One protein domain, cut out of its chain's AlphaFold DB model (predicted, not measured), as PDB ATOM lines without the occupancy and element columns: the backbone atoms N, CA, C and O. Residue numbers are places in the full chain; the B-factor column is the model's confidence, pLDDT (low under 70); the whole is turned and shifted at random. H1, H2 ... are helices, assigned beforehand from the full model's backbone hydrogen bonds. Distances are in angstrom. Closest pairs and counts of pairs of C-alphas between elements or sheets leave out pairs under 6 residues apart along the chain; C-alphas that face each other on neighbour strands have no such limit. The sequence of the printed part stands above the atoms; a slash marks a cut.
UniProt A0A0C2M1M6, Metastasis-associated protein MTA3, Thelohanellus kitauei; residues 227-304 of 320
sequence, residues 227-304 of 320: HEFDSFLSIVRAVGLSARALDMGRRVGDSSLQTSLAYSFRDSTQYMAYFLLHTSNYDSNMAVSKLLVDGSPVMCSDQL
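AT A GLANCE: This is residues 227 to 304 of the 320 residues of the protein "Metastasis-associated protein MTA3" of Thelohanellus kitauei (UniProt A0A0C2M1M6). One long helix, H1, forms the spine, and three shorter helices, H2, H3 and H4, wrap part of the way round it, with H2 and H4 on opposite sides and H3 between them. H2 and H3 cross H1 steeply, whereas the short H4 runs the same way as H1 at a shallow tilt of 14 degrees; residues 249 to 254, in the link from H1 to H2, stick out, and after H4 a tail without named elements, residues 290 to 304, makes a small turn where residues 292 to 293 pair with residues 296 to 297. The printed part has 78 residues with four named helices, in the order H1, H2, H3, H4, and no named strand; the class is all helix. It is compact, with a radius of gyration of the C-alphas of 12.5 A, and spans 38 by 26 by 20 A.

IN THESE COORDINATES: H1 covers residues 227 to 246 and is 29.1 A long, from C-alpha 227 at (281.732, 315.631, 247.077) to C-alpha 246 at (276.211, 303.041, 272.697). H2 follows at residues 257 to 264, 10.6 A long. H3 is residues 267 to 278, 16.4 A long. H4 is residues 284 to 289, 8.7 A long, ending at C-alpha 289 at (289.563, 313.988, 264.992). Residues 290 to 304 hold no named element.

HOW THE PARTS SIT: The helix packing is mostly crossed, the helices that touch standing at large angles. H1 touches H2 with its residues 237 to 245 alone; the closest C-alphas, of Arg 237 and Ser 264, are 5.2 A apart. The two run opposite ways at a steep tilt of 52 degrees. H1 touches H3 with residues 232 to 240 alone, closest at the C-alphas of Leu 233 and Ala 273, 5.7 A apart. These two run opposite ways at a steep tilt of 59 degrees. H2 and H3 meet only through their link. H3 and H4 only just touch, with 3 pairs of C-alphas within 8 A, the closest those of Leu 276 and Ala 287 at 5.3 A; they are only just about perpendicular, at 73 degrees. H1 and H4 are close but not clearly touching, the C-alphas of Phe 232 and Ser 284 being 7.0 A apart, and run the same way at a shallow tilt of 14 degrees. H2 and H4 are apart. In H1, H2, H3 and H4 every O i to N i+4 pair is within hydrogen-bond range. Residues 292 to 293 pair with residues 296 to 297, antiparallel.

THE WHOLE: The two C-alphas farthest apart, of Asp 254 and Asn 281, are 38.4 A apart. The printed part has no cut. The links H2 to H3 and H3 to H4 are tight, and H1 to H2 is short. The mean pLDDT of the printed part is 85.4, and residues 248 to 255 are under 70.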
ATOM      1  N   HIS A 227     281.369 317.034 246.893       93.75
ATOM      2  CA  HIS A 227     281.732 315.631 247.077       93.75
ATOM      3  C   HIS A 227     282.516 315.383 248.378       93.75
ATOM      4  O   HIS A 227     282.301 314.374 249.059       93.75
ATOM      5  N   GLU A 228     283.440 316.278 248.737       91.81
ATOM      6  CA  GLU A 228     284.179 316.190 250.002       91.81
ATOM      7  C   GLU A 228     283.260 316.429 251.197       91.81
ATOM      8  O   GLU A 228     283.355 315.705 252.193       91.81
ATOM      9  N   PHE A 229     282.331 317.380 251.080       94.50
ATOM     10  CA  PHE A 229     281.316 317.609 252.100       94.50
ATOM     11  C   PHE A 229     280.414 316.384 252.287       94.50
ATOM     12  O   PHE A 229     280.250 315.926 253.417       94.50
ATOM     13  N   ASP A 230     279.887 315.799 251.210       95.19
ATOM     14  CA  ASP A 230     279.031 314.607 251.271       95.19
ATOM     15  C   ASP A 230     279.766 313.392 251.860       95.19
ATOM     16  O   ASP A 230     279.201 312.617 252.650       95.19
ATOM     17  N   SER A 231     281.050 313.248 251.523       95.44
ATOM     18  CA  SER A 231     281.926 312.221 252.092       95.44
ATOM     19  C   SER A 231     282.098 312.426 253.598       95.44
ATOM     20  O   SER A 231     281.908 311.489 254.379       95.44
ATOM     21  N   PHE A 232     282.388 313.656 254.029       95.69
ATOM     22  CA  PHE A 232     282.521 313.990 255.444       95.69
ATOM     23  C   PHE A 232     281.196 313.813 256.199       95.69
ATOM     24  O   PHE A 232     281.163 313.164 257.244       95.69
ATOM     25  N   LEU A 233     280.079 314.290 255.648       96.06
ATOM     26  CA  LEU A 233     278.744 314.137 256.223       96.06
ATOM     27  C   LEU A 233     278.380 312.662 256.432       96.06
ATOM     28  O   LEU A 233     277.787 312.306 257.452       96.06
ATOM     29  N   SER A 234     278.770 311.787 255.504       96.06
ATOM     30  CA  SER A 234     278.581 310.339 255.641       96.06
ATOM     31  C   SER A 234     279.345 309.766 256.842       96.06
ATOM     32  O   SER A 234     278.797 308.942 257.578       96.06
ATOM     33  N   ILE A 235     280.566 310.250 257.103       95.50
ATOM     34  CA  ILE A 235     281.348 309.887 258.297       95.50
ATOM     35  C   ILE A 235     280.647 310.387 259.566       95.50
ATOM     36  O   ILE A 235     280.449 309.608 260.498       95.50
ATOM     37  N   VAL A 236     280.206 311.649 259.595       94.25
ATOM     38  CA  VAL A 236     279.492 312.227 260.750       94.25
ATOM     39  C   VAL A 236     278.217 311.435 261.064       94.25
ATOM     40  O   VAL A 236     277.959 311.110 262.224       94.25
ATOM     41  N   ARG A 237     277.448 311.043 260.040       94.75
ATOM     42  CA  ARG A 237     276.251 310.194 260.187       94.75
ATOM     43  C   ARG A 237     276.579 308.816 260.762       94.75
ATOM     44  O   ARG A 237     275.834 308.323 261.611       94.75
ATOM     45  N   ALA A 238     277.682 308.200 260.332       94.44
ATOM     46  CA  ALA A 238     278.132 306.904 260.840       94.44
ATOM     47  C   ALA A 238     278.583 306.982 262.308       94.44
ATOM     48  O   ALA A 238     278.187 306.141 263.121       94.44
ATOM     49  N   VAL A 239     279.341 308.021 262.679       91.88
ATOM     50  CA  VAL A 239     279.730 308.274 264.077       91.88
ATOM     51  C   VAL A 239     278.496 308.553 264.935       91.88
ATOM     52  O   VAL A 239     278.339 307.953 265.998       91.88
ATOM     53  N   GLY A 240     277.574 309.385 264.447       89.06
ATOM     54  CA  GLY A 240     276.321 309.690 265.132       89.06
ATOM     55  C   GLY A 240     275.421 308.465 265.316       89.06
ATOM     56  O   GLY A 240     274.719 308.378 266.324       89.06
ATOM     57  N   LEU A 241     275.439 307.510 264.384       90.38
ATOM     58  CA  LEU A 241     274.757 306.223 264.531       90.38
ATOM     59  C   LEU A 241     275.432 305.349 265.599       90.38
ATOM     60  O   LEU A 241     274.743 304.782 266.446       90.38
ATOM     61  N   SER A 242     276.766 305.277 265.585       88.12
ATOM     62  CA  SER A 242     277.551 304.540 266.584       88.12
ATOM     63  C   SER A 242     277.310 305.072 268.000       88.12
ATOM     64  O   SER A 242     277.011 304.301 268.911       88.12
ATOM     65  N   ALA A 243     277.312 306.395 268.184       87.56
ATOM     66  CA  ALA A 243     277.026 307.017 269.476       87.56
ATOM     67  C   ALA A 243     275.632 306.649 270.012       87.56
ATOM     68  O   ALA A 243     275.485 306.293 271.180       87.56
ATOM     69  N   ARG A 244     274.614 306.637 269.142       84.62
ATOM     70  CA  ARG A 244     273.244 306.216 269.485       84.62
ATOM     71  C   ARG A 244     273.153 304.735 269.840       84.62
ATOM     72  O   ARG A 244     272.352 304.367 270.695       84.62
ATOM     73  N   ALA A 245     273.970 303.895 269.206       84.31
ATOM     74  CA  ALA A 245     274.074 302.476 269.532       84.31
ATOM     75  C   ALA A 245     274.708 302.225 270.912       84.31
ATOM     76  O   ALA A 245     274.355 301.250 271.572       84.31
ATOM     77  N   LEU A 246     275.599 303.110 271.366       80.81
ATOM     78  CA  LEU A 246     276.211 303.041 272.697       80.81
ATOM     79  C   LEU A 246     275.323 303.654 273.799       80.81
ATOM     80  O   LEU A 246     275.410 303.241 274.953       80.81
ATOM     81  N   ASP A 247     274.426 304.586 273.457       71.75
ATOM     82  CA  ASP A 247     273.552 305.321 274.394       71.75
ATOM     83  C   ASP A 247     272.191 304.632 274.682       71.75
ATOM     84  O   ASP A 247     271.220 305.250 275.128       71.75
ATOM     85  N   MET A 248     272.096 303.317 274.453       63.75
ATOM     86  CA  MET A 248     270.848 302.534 274.562       63.75
ATOM     87  C   MET A 248     270.222 302.518 275.968       63.75
ATOM     88  O   MET A 248     269.049 302.189 276.114       63.75
ATOM     89  N   GLY A 249     270.977 302.889 277.007       59.09
ATOM     90  CA  GLY A 249     270.494 302.929 278.391       59.09
ATOM     91  C   GLY A 249     269.706 304.190 278.772       59.09
ATOM     92  O   GLY A 249     269.092 304.204 279.838       59.09
ATOM     93  N   ARG A 250     269.725 305.251 277.951       57.41
ATOM     94  CA  ARG A 250     269.124 306.561 278.289       57.41
ATOM     95  C   ARG A 250     267.840 306.890 277.527       57.41
ATOM     96  O   ARG A 250     267.197 307.896 277.826       57.41
ATOM     97  N   ARG A 251     267.448 306.062 276.557       59.28
ATOM     98  CA  ARG A 251     266.317 306.326 275.656       59.28
ATOM     99  C   ARG A 251     265.101 305.490 276.045       59.28
ATOM    100  O   ARG A 251     265.196 304.280 276.205       59.28
ATOM    101  N   VAL A 252     263.949 306.146 276.183       51.75
ATOM    102  CA  VAL A 252     262.657 305.493 276.437       51.75
ATOM    103  C   VAL A 252     261.934 305.338 275.097       51.75
ATOM    104  O   VAL A 252     261.432 306.320 274.558       51.75
ATOM    105  N   GLY A 253     261.920 304.125 274.540       58.53
ATOM    106  CA  GLY A 253     261.230 303.792 273.285       58.53
ATOM    107  C   GLY A 253     261.958 302.730 272.455       58.53
ATOM    108  O   GLY A 253     263.064 302.323 272.806       58.53
ATOM    109  N   ASP A 254     261.344 302.298 271.348       54.44
ATOM    110  CA  ASP A 254     261.921 301.330 270.403       54.44
ATOM    111  C   ASP A 254     263.184 301.903 269.735       54.44
ATOM    112  O   ASP A 254     263.140 302.546 268.678       54.44
ATOM    113  N   SER A 255     264.343 301.653 270.343       65.56
ATOM    114  CA  SER A 255     265.667 302.001 269.821       65.56
ATOM    115  C   SER A 255     266.115 301.025 268.729       65.56
ATOM    116  O   SER A 255     267.201 300.443 268.761       65.56
ATOM    117  N   SER A 256     265.257 300.826 267.728       81.19
ATOM    118  CA  SER A 256     265.618 300.030 266.561       81.19
ATOM    119  C   SER A 256     266.778 300.690 265.807       81.19
ATOM    120  O   SER A 256     266.916 301.918 265.791       81.19
ATOM    121  N   LEU A 257     267.593 299.881 265.125       84.06
ATOM    122  CA  LEU A 257     268.662 300.383 264.258       84.06
ATOM    123  C   LEU A 257     268.127 301.383 263.220       84.06
ATOM    124  O   LEU A 257     268.772 302.390 262.954       84.06
ATOM    125  N   GLN A 258     266.931 301.126 262.680       87.38
ATOM    126  CA  GLN A 258     266.265 301.998 261.711       87.38
ATOM    127  C   GLN A 258     265.899 303.354 262.324       87.38
ATOM    128  O   GLN A 258     266.092 304.388 261.692       87.38
ATOM    129  N   THR A 259     265.437 303.366 263.578       84.19
ATOM    130  CA  THR A 259     265.131 304.603 264.307       84.19
ATOM    131  C   THR A 259     266.408 305.416 264.551       84.19
ATOM    132  O   THR A 259     266.446 306.613 264.283       84.19
ATOM    133  N   SER A 260     267.485 304.765 265.001       86.31
ATOM    134  CA  SER A 260     268.786 305.414 265.233       86.31
ATOM    135  C   SER A 260     269.422 305.944 263.946       86.31
ATOM    136  O   SER A 260     270.036 307.012 263.962       86.31
ATOM    137  N   LEU A 261     269.239 305.229 262.834       89.38
ATOM    138  CA  LEU A 261     269.633 305.682 261.504       89.38
ATOM    139  C   LEU A 261     268.825 306.915 261.094       89.38
ATOM    140  O   LEU A 261     269.406 307.922 260.714       89.38
ATOM    141  N   ALA A 262     267.500 306.888 261.240       88.81
ATOM    142  CA  ALA A 262     266.666 308.045 260.926       88.81
ATOM    143  C   ALA A 262     267.086 309.291 261.725       88.81
ATOM    144  O   ALA A 262     267.125 310.387 261.169       88.81
ATOM    145  N   TYR A 263     267.472 309.131 262.997       86.44
ATOM    146  CA  TYR A 263     267.987 310.236 263.806       86.44
ATOM    147  C   TYR A 263     269.338 310.778 263.328       86.44
ATOM    148  O   TYR A 263     269.524 311.995 263.335       86.44
ATOM    149  N   SER A 264     270.270 309.927 262.879       89.88
ATOM    150  CA  SER A 264     271.563 310.409 262.373       89.88
ATOM    151  C   SER A 264     271.446 311.165 261.044       89.88
ATOM    152  O   SER A 264     272.331 311.943 260.712       89.88
ATOM    153  N   PHE A 265     270.350 311.002 260.301       92.38
ATOM    154  CA  PHE A 265     270.119 311.695 259.028       92.38
ATOM    155  C   PHE A 265     269.457 313.074 259.158       92.38
ATOM    156  O   PHE A 265     269.263 313.739 258.143       92.38
ATOM    157  N   ARG A 266     269.126 313.522 260.374       88.81
ATOM    158  CA  ARG A 266     268.444 314.806 260.606       88.81
ATOM    159  C   ARG A 266     269.383 316.001 260.460       88.81
ATOM    160  O   ARG A 266     270.599 315.883 260.636       88.81
ATOM    161  N   ASP A 267     268.787 317.169 260.239       90.50
ATOM    162  CA  ASP A 267     269.493 318.437 260.017       90.50
ATOM    163  C   ASP A 267     270.430 318.819 261.166       90.50
ATOM    164  O   ASP A 267     271.459 319.442 260.937       90.50
ATOM    165  N   SER A 268     270.142 318.390 262.397       86.38
ATOM    166  CA  SER A 268     271.034 318.568 263.551       86.38
ATOM    167  C   SER A 268     272.407 317.912 263.340       86.38
ATOM    168  O   SER A 268     273.443 318.508 263.634       86.38
ATOM    169  N   THR A 269     272.434 316.710 262.757       89.50
ATOM    170  CA  THR A 269     273.684 316.007 262.426       89.50
ATOM    171  C   THR A 269     274.373 316.643 261.215       89.50
ATOM    172  O   THR A 269     275.599 316.728 261.178       89.50
ATOM    173  N   GLN A 270     273.603 317.154 260.250       93.31
ATOM    174  CA  GLN A 270     274.158 317.892 259.113       93.31
ATOM    175  C   GLN A 270     274.774 319.235 259.534       93.31
ATOM    176  O   GLN A 270     275.865 319.578 259.084       93.31
ATOM    177  N   TYR A 271     274.133 319.960 260.450       91.62
ATOM    178  CA  TYR A 271     274.668 321.179 261.051       91.62
ATOM    179  C   TYR A 271     275.987 320.911 261.783       91.62
ATOM    180  O   TYR A 271     276.954 321.649 261.597       91.62
ATOM    181  N   MET A 272     276.066 319.817 262.550       90.81
ATOM    182  CA  MET A 272     277.314 319.394 263.194       90.81
ATOM    183  C   MET A 272     278.443 319.192 262.167       90.81
ATOM    184  O   MET A 272     279.578 319.579 262.433       90.81
ATOM    185  N   ALA A 273     278.150 318.645 260.982       93.19
ATOM    186  CA  ALA A 273     279.156 318.486 259.934       93.19
ATOM    187  C   ALA A 273     279.695 319.842 259.433       93.19
ATOM    188  O   ALA A 273     280.911 320.031 259.372       93.19
ATOM    189  N   TYR A 274     278.813 320.806 259.150       92.56
ATOM    190  CA  TYR A 274     279.220 322.166 258.770       92.56
ATOM    191  C   TYR A 274     280.065 322.839 259.859       92.56
ATOM    192  O   TYR A 274     281.140 323.370 259.577       92.56
ATOM    193  N   PHE A 275     279.617 322.757 261.111       90.31
ATOM    194  CA  PHE A 275     280.302 323.349 262.257       90.31
ATOM    195  C   PHE A 275     281.699 322.748 262.482       90.31
ATOM    196  O   PHE A 275     282.670 323.472 262.722       90.31
ATOM    197  N   LEU A 276     281.837 321.424 262.383       90.81
ATOM    198  CA  LEU A 276     283.124 320.755 262.578       90.81
ATOM    199  C   LEU A 276     284.127 321.091 261.479       90.81
ATOM    200  O   LEU A 276     285.300 321.294 261.792       90.81
ATOM    201  N   LEU A 277     283.684 321.187 260.225       93.12
ATOM    202  CA  LEU A 277     284.539 321.638 259.129       93.12
ATOM    203  C   LEU A 277     284.950 323.097 259.326       93.12
ATOM    204  O   LEU A 277     286.142 323.392 259.321       93.12
ATOM    205  N   HIS A 278     283.995 323.991 259.595       90.69
ATOM    206  CA  HIS A 278     284.278 325.414 259.780       90.69
ATOM    207  C   HIS A 278     285.259 325.666 260.940       90.69
ATOM    208  O   HIS A 278     286.300 326.291 260.758       90.69
ATOM    209  N   THR A 279     285.006 325.087 262.120       89.75
ATOM    210  CA  THR A 279     285.898 325.225 263.292       89.75
ATOM    211  C   THR A 279     287.247 324.520 263.137       89.75
ATOM    212  O   THR A 279     288.125 324.661 263.993       89.75
ATOM    213  N   SER A 280     287.408 323.697 262.102       91.81
ATOM    214  CA  SER A 280     288.665 323.026 261.755       91.81
ATOM    215  C   SER A 280     289.332 323.664 260.539       91.81
ATOM    216  O   SER A 280     290.173 323.028 259.913       91.81
ATOM    217  N   ASN A 281     288.957 324.904 260.193       91.94
ATOM    218  CA  ASN A 281     289.456 325.620 259.018       91.94
ATOM    219  C   ASN A 281     289.345 324.791 257.728       91.94
ATOM    220  O   ASN A 281     290.236 324.827 256.886       91.94
ATOM    221  N   TYR A 282     288.256 324.031 257.598       92.81
ATOM    222  CA  TYR A 282     287.944 323.165 256.460       92.81
ATOM    223  C   TYR A 282     288.917 321.998 256.227       92.81
ATOM    224  O   TYR A 282     288.826 321.318 255.207       92.81
ATOM    225  N   ASP A 283     289.788 321.687 257.192       91.69
ATOM    226  CA  ASP A 283     290.583 320.460 257.171       91.69
ATOM    227  C   ASP A 283     289.733 319.270 257.642       91.69
ATOM    228  O   ASP A 283     289.374 319.144 258.820       91.69
ATOM    229  N   SER A 284     289.421 318.372 256.707       89.50
ATOM    230  CA  SER A 284     288.627 317.167 256.954       89.50
ATOM    231  C   SER A 284     289.273 316.225 257.974       89.50
ATOM    232  O   SER A 284     288.559 315.657 258.799       89.50
ATOM    233  N   ASN A 285     290.601 316.097 258.001       91.44
ATOM    234  CA  ASN A 285     291.287 315.222 258.957       91.44
ATOM    235  C   ASN A 285     291.182 315.780 260.377       91.44
ATOM    236  O   ASN A 285     290.883 315.049 261.329       91.44
ATOM    237  N   MET A 286     291.371 317.093 260.516       92.31
ATOM    238  CA  MET A 286     291.200 317.777 261.794       92.31
ATOM    239  C   MET A 286     289.737 317.704 262.259       92.31
ATOM    240  O   MET A 286     289.480 317.406 263.427       92.31
ATOM    241  N   ALA A 287     288.775 317.869 261.349       92.19
ATOM    242  CA  ALA A 287     287.352 317.745 261.656       92.19
ATOM    243  C   ALA A 287     286.966 316.320 262.095       92.19
ATOM    244  O   ALA A 287     286.211 316.161 263.055       92.19
ATOM    245  N   VAL A 288     287.527 315.281 261.462       93.00
ATOM    246  CA  VAL A 288     287.318 313.879 261.867       93.00
ATOM    247  C   VAL A 288     287.865 313.618 263.270       93.00
ATOM    248  O   VAL A 288     287.209 312.932 264.050       93.00
ATOM    249  N   SER A 289     289.013 314.192 263.642       90.56
ATOM    250  CA  SER A 289     289.563 313.988 264.992       90.56
ATOM    251  C   SER A 289     288.655 314.532 266.104       90.56
ATOM    252  O   SER A 289     288.627 313.973 267.194       90.56
ATOM    253  N   LYS A 290     287.842 315.557 265.811       89.38
ATOM    254  CA  LYS A 290     286.850 316.126 266.737       89.38
ATOM    255  C   LYS A 290     285.553 315.318 266.846       89.38
ATOM    256  O   LYS A 290     284.746 315.593 267.731       89.38
ATOM    257  N   LEU A 291     285.331 314.328 265.977       89.12
ATOM    258  CA  LEU A 291     284.164 313.441 266.068       89.12
ATOM    259  C   LEU A 291     284.258 312.450 267.234       89.12
ATOM    260  O   LEU A 291     283.246 311.847 267.600       89.12
ATOM    261  N   LEU A 292     285.450 312.291 267.818       85.44
ATOM    262  CA  LEU A 292     285.708 311.454 268.980       85.44
ATOM    263  C   LEU A 292     286.295 312.313 270.105       85.44
ATOM    264  O   LEU A 292     287.328 312.952 269.924       85.44
ATOM    265  N   VAL A 293     285.678 312.291 271.282       81.19
ATOM    266  CA  VAL A 293     286.218 312.922 272.497       81.19
ATOM    267  C   VAL A 293     286.620 311.805 273.451       81.19
ATOM    268  O   VAL A 293     285.786 310.978 273.813       81.19
ATOM    269  N   ASP A 294     287.908 311.724 273.792       81.62
ATOM    270  CA  ASP A 294     288.487 310.655 274.624       81.62
ATOM    271  C   ASP A 294     288.135 309.234 274.134       81.62
ATOM    272  O   ASP A 294     287.860 308.319 274.911       81.62
ATOM    273  N   GLY A 295     288.093 309.050 272.809       76.88
ATOM    274  CA  GLY A 295     287.729 307.782 272.165       76.88
ATOM    275  C   GLY A 295     286.225 307.478 272.141       76.88
ATOM    276  O   GLY A 295     285.825 306.459 271.581       76.88
ATOM    277  N   SER A 296     285.387 308.357 272.695       79.62
ATOM    278  CA  SER A 296     283.928 308.229 272.668       79.62
ATOM    279  C   SER A 296     283.324 309.031 271.510       79.62
ATOM    280  O   SER A 296     283.697 310.190 271.315       79.62
ATOM    281  N   PRO A 297     282.384 308.459 270.737       86.69
ATOM    282  CA  PRO A 297     281.782 309.147 269.603       86.69
ATOM    283  C   PRO A 297     280.841 310.269 270.043       86.69
ATOM    284  O   PRO A 297     280.034 310.109 270.962       86.69
ATOM    285  N   VAL A 298     280.926 311.405 269.353       82.00
ATOM    286  CA  VAL A 298     280.071 312.568 269.603       82.00
ATOM    287  C   VAL A 298     278.704 312.374 268.946       82.00
ATOM    288  O   VAL A 298     278.591 311.937 267.800       82.00
ATOM    289  N   MET A 299     277.648 312.741 269.672       80.75
ATOM    290  CA  MET A 299     276.269 312.732 269.191       80.75
ATOM    291  C   MET A 299     275.685 314.143 269.237       80.75
ATOM    292  O   MET A 299     275.759 314.813 270.264       80.75
ATOM    293  N   CYS A 300     275.047 314.565 268.147       80.69
ATOM    294  CA  CYS A 300     274.163 315.727 268.135       80.69
ATOM    295  C   CYS A 300     272.712 315.243 268.124       80.69
ATOM    296  O   CYS A 300     272.340 314.470 267.237       80.69
ATOM    297  N   SER A 301     271.917 315.683 269.098       78.94
ATOM    298  CA  SER A 301     270.490 315.375 269.192       78.94
ATOM    299  C   SER A 301     269.677 316.656 269.272       78.94
ATOM    300  O   SER A 301     270.038 317.589 269.984       78.94
ATOM    301  N   ASP A 302     268.576 316.691 268.529       81.00
ATOM    302  CA  ASP A 302     267.600 317.772 268.617       81.00
ATOM    303  C   ASP A 302     266.561 317.502 269.711       81.00
ATOM    304  O   ASP A 302     266.484 316.417 270.292       81.00
ATOM    305  N   GLN A 303     265.733 318.510 269.985       78.06
ATOM    306  CA  GLN A 303     264.705 318.423 271.015       78.06
ATOM    307  C   GLN A 303     263.733 317.261 270.776       78.06
ATOM    308  O   GLN A 303     263.388 316.574 271.730       78.06
ATOM    309  N   LEU A 304     263.345 316.989 269.523       75.50
ATOM    310  CA  LEU A 304     262.420 315.897 269.207       75.50
ATOM    311  C   LEU A 304     263.031 314.527 269.536       75.50
ATOM    312  O   LEU A 304     262.323 313.650 270.017       75.50
TER     313      LEU A 304